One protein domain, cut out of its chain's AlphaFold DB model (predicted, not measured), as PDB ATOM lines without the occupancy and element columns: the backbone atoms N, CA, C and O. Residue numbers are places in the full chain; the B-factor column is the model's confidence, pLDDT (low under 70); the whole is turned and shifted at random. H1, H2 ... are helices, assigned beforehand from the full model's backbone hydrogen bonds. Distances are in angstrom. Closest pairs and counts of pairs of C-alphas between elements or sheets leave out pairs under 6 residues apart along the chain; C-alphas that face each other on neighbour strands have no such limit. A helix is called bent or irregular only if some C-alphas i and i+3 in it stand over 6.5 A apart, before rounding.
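Overview. This is residues 2 to 46 of the 326 residues of the protein "SFRICE_020712" of Spodoptera frugiperda (UniProt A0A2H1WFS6). A bent helix makes a V, its arms H1a and H1b spreading from the bend; after a loop, the small helix H2 lies on the side of H1b away from H1a. Residues 2 to 8 of H1a stick out. The printed part has 45 residues with two named helices, H1 then H2, and no named strand: all helix. It is only just compact, close to loose, with a radius of gyration of the C-alphas of 10.9 A and spans of 31 by 23 by 13 A.

Arrangement. Start at H1, residues 2 to 31, assigned as one helix by its hydrogen bonds but bent: C-alphas 19 and 22 are 9.4 A apart. Its arms H1a, residues 2 to 19, and H1b, residues 22 to 31, run opposite ways at a steep tilt of 45 degrees. H1a touches H1b with residues 13 to 17 alone; their closest C-alphas, of Leu 17 and Ala 25, are 4.7 A apart. H2, residues 41 to 44, only just touches H1b, with 3 pairs of C-alphas within 8 A, the closest Leu 23 and Ala 42 at 6.9 A. H2 is apart from H1a. In both arms every O i to N i+4 pair is within hydrogen-bond range; H2 is too short for one.

Along the chain. Find C-alpha 2 at (39.722, 0.668, 38.101); H1a runs 26.6 A to C-alpha 19. H1b runs 14.4 A from C-alpha 22 to C-alpha 31, and H2 ends at C-alpha 44, (25.313, 26.262, 36.398).

Size, cuts and confidence. The C-alphas farthest apart, of Ile 2 and His 46, are 33.2 A apart. The printed part has no cut, the link from H1 to H2 is short with 9 residues, and pLDDT is under 70 at residues 2 to 3.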
ATOM      1  N   ILE A   2      40.723  -0.413  37.932       62.03
ATOM      2  CA  ILE A   2      39.722   0.668  38.101       62.03
ATOM      3  C   ILE A   2      40.355   2.068  37.973       62.03
ATOM      4  O   ILE A   2      39.838   2.901  37.239       62.03
ATOM      5  N   ARG A   3      41.522   2.295  38.597       68.56
ATOM      6  CA  ARG A   3      42.249   3.580  38.520       68.56
ATOM      7  C   ARG A   3      42.597   3.983  37.080       68.56
ATOM      8  O   ARG A   3      42.266   5.075  36.662       68.56
ATOM      9  N   SER A   4      43.110   3.038  36.289       80.12
ATOM     10  CA  SER A   4      43.471   3.273  34.885       80.12
ATOM     11  C   SER A   4      42.282   3.610  33.979       80.12
ATOM     12  O   SER A   4      42.474   4.270  32.970       80.12
ATOM     13  N   VAL A   5      41.064   3.154  34.300       85.88
ATOM     14  CA  VAL A   5      39.867   3.500  33.513       85.88
ATOM     15  C   VAL A   5      39.421   4.930  33.812       85.88
ATOM     16  O   VAL A   5      39.081   5.652  32.882       85.88
ATOM     17  N   ALA A   6      39.470   5.350  35.081       87.25
ATOM     18  CA  ALA A   6      39.195   6.735  35.460       87.25
ATOM     19  C   ALA A   6      40.194   7.701  34.800       87.25
ATOM     20  O   ALA A   6      39.767   8.652  34.152       87.25
ATOM     21  N   ASP A   7      41.491   7.374  34.838       89.56
ATOM     22  CA  ASP A   7      42.540   8.172  34.187       89.56
ATOM     23  C   ASP A   7      42.281   8.323  32.666       89.56
ATOM     24  O   ASP A   7      42.478   9.390  32.084       89.56
ATOM     25  N   CYS A   8      41.788   7.268  31.997       91.00
ATOM     26  CA  CYS A   8      41.406   7.339  30.581       91.00
ATOM     27  C   CYS A   8      40.195   8.250  30.329       91.00
ATOM     28  O   CYS A   8      40.157   8.936  29.307       91.00
ATOM     29  N   VAL A   9      39.204   8.251  31.226       91.62
ATOM     30  CA  VAL A   9      38.035   9.138  31.124       91.62
ATOM     31  C   VAL A   9      38.459  10.596  31.295       91.62
ATOM     32  O   VAL A   9      38.069  11.429  30.480       91.62
ATOM     33  N   GLU A  10      39.316  10.902  32.272       92.25
ATOM     34  CA  GLU A  10      39.876  12.246  32.474       92.25
ATOM     35  C   GLU A  10      40.657  12.730  31.245       92.25
ATOM     36  O   GLU A  10      40.436  13.842  30.760       92.25
ATOM     37  N   ALA A  11      41.510  11.871  30.675       92.25
ATOM     38  CA  ALA A  11      42.251  12.187  29.455       92.25
ATOM     39  C   ALA A  11      41.323  12.456  28.255       92.25
ATOM     40  O   ALA A  11      41.581  13.353  27.443       92.25
ATOM     41  N   LEU A  12      40.216  11.712  28.144       93.25
ATOM     42  CA  LEU A  12      39.226  11.952  27.099       93.25
ATOM     43  C   LEU A  12      38.517  13.294  27.308       93.25
ATOM     44  O   LEU A  12      38.433  14.075  26.364       93.25
ATOM     45  N   ILE A  13      38.064  13.595  28.529       93.69
ATOM     46  CA  ILE A  13      37.454  14.890  28.869       93.69
ATOM     47  C   ILE A  13      38.417  16.032  28.514       93.69
ATOM     48  O   ILE A  13      38.008  16.988  27.855       93.69
ATOM     49  N   GLY A  14      39.705  15.896  28.848       92.94
ATOM     50  CA  GLY A  14      40.747  16.853  28.468       92.94
ATOM     51  C   GLY A  14      40.879  17.044  26.951       92.94
ATOM     52  O   GLY A  14      41.040  18.163  26.474       92.94
ATOM     53  N   THR A  15      40.715  15.985  26.158       92.88
ATOM     54  CA  THR A  15      40.722  16.087  24.685       92.88
ATOM     55  C   THR A  15      39.545  16.926  24.162       92.88
ATOM     56  O   THR A  15      39.698  17.745  23.250       92.88
ATOM     57  N   TYR A  16      38.360  16.763  24.753       93.62
ATOM     58  CA  TYR A  16      37.188  17.569  24.401       93.62
ATOM     59  C   TYR A  16      37.284  19.007  24.903       93.62
ATOM     60  O   TYR A  16      36.833  19.918  24.211       93.62
ATOM     61  N   LEU A  17      37.931  19.224  26.048       92.94
ATOM     62  CA  LEU A  17      38.262  20.558  26.536       92.94
ATOM     63  C   LEU A  17      39.144  21.316  25.531       92.94
ATOM     64  O   LEU A  17      38.850  22.463  25.210       92.94
ATOM     65  N   LEU A  18      40.182  20.673  24.992       89.06
ATOM     66  CA  LEU A  18      41.097  21.304  24.031       89.06
ATOM     67  C   LEU A  18      40.432  21.628  22.687       89.06
ATOM     68  O   LEU A  18      40.785  22.609  22.041       89.06
ATOM     69  N   SER A  19      39.487  20.797  22.245       89.38
ATOM     70  CA  SER A  19      38.825  20.968  20.943       89.38
ATOM     71  C   SER A  19      37.589  21.870  20.995       89.38
ATOM     72  O   SER A  19      37.320  22.589  20.035       89.38
ATOM     73  N   GLY A  20      36.831  21.834  22.093       87.00
ATOM     74  CA  GLY A  20      35.531  22.496  22.227       87.00
ATOM     75  C   GLY A  20      35.386  23.402  23.451       87.00
ATOM     76  O   GLY A  20      34.270  23.838  23.744       87.00
ATOM     77  N   GLY A  21      36.470  23.674  24.182       89.06
ATOM     78  CA  GLY A  21      36.444  24.449  25.422       89.06
ATOM     79  C   GLY A  21      35.660  23.762  26.543       89.06
ATOM     80  O   GLY A  21      35.307  22.582  26.466       89.06
ATOM     81  N   VAL A  22      35.356  24.520  27.600       88.75
ATOM     82  CA  VAL A  22      34.657  24.012  28.797       88.75
ATOM     83  C   VAL A  22      33.310  23.377  28.436       88.75
ATOM     84  O   VAL A  22      32.995  22.289  28.906       88.75
ATOM     85  N   LEU A  23      32.543  23.990  27.527       88.19
ATOM     86  CA  LEU A  23      31.260  23.437  27.077       88.19
ATOM     87  C   LEU A  23      31.419  22.121  26.298       88.19
ATOM     88  O   LEU A  23      30.546  21.258  26.372       88.19
ATOM     89  N   GLY A  24      32.519  21.946  25.557       89.94
ATOM     90  CA  GLY A  24      32.849  20.678  24.902       89.94
ATOM     91  C   GLY A  24      33.090  19.559  25.913       89.94
ATOM     92  O   GLY A  24      32.534  18.471  25.765       89.94
ATOM     93  N   ALA A  25      33.849  19.849  26.972       91.50
ATOM     94  CA  ALA A  25      34.083  18.916  28.072       91.50
ATOM     95  C   ALA A  25      32.776  18.535  28.791       91.50
ATOM     96  O   ALA A  25      32.506  17.347  28.977       91.50
ATOM     97  N   VAL A  26      31.924  19.517  29.116       88.94
ATOM     98  CA  VAL A  26      30.621  19.288  29.771       88.94
ATOM     99  C   VAL A  26      29.732  18.347  28.960       88.94
ATOM    100  O   VAL A  26      29.230  17.368  29.506       88.94
ATOM    101  N   LYS A  27      29.613  18.562  27.644       88.06
ATOM    102  CA  LYS A  27      28.793  17.705  26.767       88.06
ATOM    103  C   LYS A  27      29.202  16.234  26.818       88.06
ATOM    104  O   LYS A  27      28.350  15.354  26.715       88.06
ATOM    105  N   VAL A  28      30.495  15.949  26.961       90.38
ATOM    106  CA  VAL A  28      30.982  14.565  27.052       90.38
ATOM    107  C   VAL A  28      30.713  13.960  28.418       90.38
ATOM    108  O   VAL A  28      30.317  12.799  28.491       90.38
ATOM    109  N   ILE A  29      30.851  14.743  29.486       89.88
ATOM    110  CA  ILE A  29      30.501  14.315  30.845       89.88
ATOM    111  C   ILE A  29      28.998  13.979  30.935       89.88
ATOM    112  O   ILE A  29      28.625  12.938  31.485       89.88
ATOM    113  N   GLU A  30      28.142  14.808  30.331       87.44
ATOM    114  CA  GLU A  30      26.696  14.573  30.210       87.44
ATOM    115  C   GLU A  30      26.389  13.331  29.359       87.44
ATOM    116  O   GLU A  30      25.582  12.484  29.753       87.44
ATOM    117  N   TRP A  31      27.064  13.175  28.214       88.19
ATOM    118  CA  TRP A  31      26.918  12.008  27.337       88.19
ATOM    119  C   TRP A  31      27.299  10.700  28.045       88.19
ATOM    120  O   TRP A  31      26.600   9.695  27.902       88.19
ATOM    121  N   MET A  32      28.355  10.724  28.863       89.00
ATOM    122  CA  MET A  32      28.792   9.588  29.681       89.00
ATOM    123  C   MET A  32      27.893   9.307  30.889       89.00
ATOM    124  O   MET A  32      28.102   8.296  31.559       89.00
ATOM    125  N   ARG A  33      26.900  10.165  31.176       87.50
ATOM    126  CA  ARG A  33      26.024  10.071  32.359       87.50
ATOM    127  C   ARG A  33      26.795  10.089  33.684       87.50
ATOM    128  O   ARG A  33      26.363   9.480  34.658       87.50
ATOM    129  N   ILE A  34      27.932  10.791  33.716       86.81
ATOM    130  CA  ILE A  34      28.674  11.052  34.960       86.81
ATOM    131  C   ILE A  34      27.880  12.038  35.827       86.81
ATOM    132  O   ILE A  34      27.825  11.885  37.045       86.81
ATOM    133  N   ILE A  35      27.237  13.018  35.185       82.69
ATOM    134  CA  ILE A  35      26.318  13.968  35.815       82.69
ATOM    135  C   ILE A  35      24.872  13.516  35.540       82.69
ATOM    136  O   ILE A  35      24.586  13.016  34.441       82.69
ATOM    137  N   PRO A  36      23.953  13.652  36.515       79.19
ATOM    138  CA  PRO A  36      22.549  13.333  36.315       79.19
ATOM    139  C   PRO A  36      21.929  14.104  35.132       79.19
ATOM    140  O   PRO A  36      22.172  15.296  34.993       79.19
ATOM    141  N   PRO A  37      21.079  13.472  34.299       71.50
ATOM    142  CA  PRO A  37      20.467  14.118  33.129       71.50
ATOM    143  C   PRO A  37      19.630  15.363  33.441       71.50
ATOM    144  O   PRO A  37      19.403  16.180  32.556       71.50
ATOM    145  N   GLN A  38      19.097  15.438  34.660       76.00
ATOM    146  CA  GLN A  38      18.283  16.548  35.143       76.00
ATOM    147  C   GLN A  38      19.101  17.769  35.577       76.00
ATOM    148  O   GLN A  38      18.525  18.835  35.780       76.00
ATOM    149  N   ASP A  39      20.415  17.614  35.739       73.06
ATOM    150  CA  ASP A  39      21.293  18.715  36.092       73.06
ATOM    151  C   ASP A  39      21.701  19.400  34.785       73.06
ATOM    152  O   ASP A  39      22.530  18.887  34.032       73.06
ATOM    153  N   GLU A  40      21.107  20.560  34.493       73.88
ATOM    154  CA  GLU A  40      21.528  21.426  33.385       73.88
ATOM    155  C   GLU A  40      22.879  22.071  33.732       73.88
ATOM    156  O   GLU A  40      22.987  23.256  34.037       73.88
ATOM    157  N   PHE A  41      23.945  21.267  33.740       78.62
ATOM    158  CA  PHE A  41      25.251  21.676  34.255       78.62
ATOM    159  C   PHE A  41      25.843  22.860  33.485       78.62
ATOM    160  O   PHE A  41      26.467  23.745  34.072       78.62
ATOM    161  N   ALA A  42      25.592  22.923  32.176       74.56
ATOM    162  CA  ALA A  42      25.944  24.082  31.362       74.56
ATOM    163  C   ALA A  42      25.289  25.387  31.863       74.56
ATOM    164  O   ALA A  42      25.902  26.449  31.763       74.56
ATOM    165  N   GLU A  43      24.084  25.326  32.438       77.81
ATOM    166  CA  GLU A  43      23.418  26.484  33.043       77.81
ATOM    167  C   GLU A  43      24.125  26.910  34.338       77.81
ATOM    168  O   GLU A  43      24.330  28.103  34.568       77.81
ATOM    169  N   TYR A  44      24.583  25.956  35.161       78.19
ATOM    170  CA  TYR A  44      25.313  26.262  36.398       78.19
ATOM    171  C   TYR A  44      26.604  27.049  36.165       78.19
ATOM    172  O   TYR A  44      26.948  27.885  36.999       78.19
ATOM    173  N   LEU A  45      27.284  26.847  35.032       73.75
ATOM    174  CA  LEU A  45      28.495  27.601  34.685       73.75
ATOM    175  C   LEU A  45      28.237  29.096  34.459       73.75
ATOM    176  O   LEU A  45      29.144  29.907  34.636       73.75
ATOM    177  N   HIS A  46      27.013  29.465  34.078       74.06
ATOM    178  CA  HIS A  46      26.634  30.844  33.756       74.06
ATOM    179  C   HIS A  46      25.626  31.444  34.740       74.06
ATOM    180  O   HIS A  46      25.269  32.623  34.640       74.06
TER     181      HIS A  46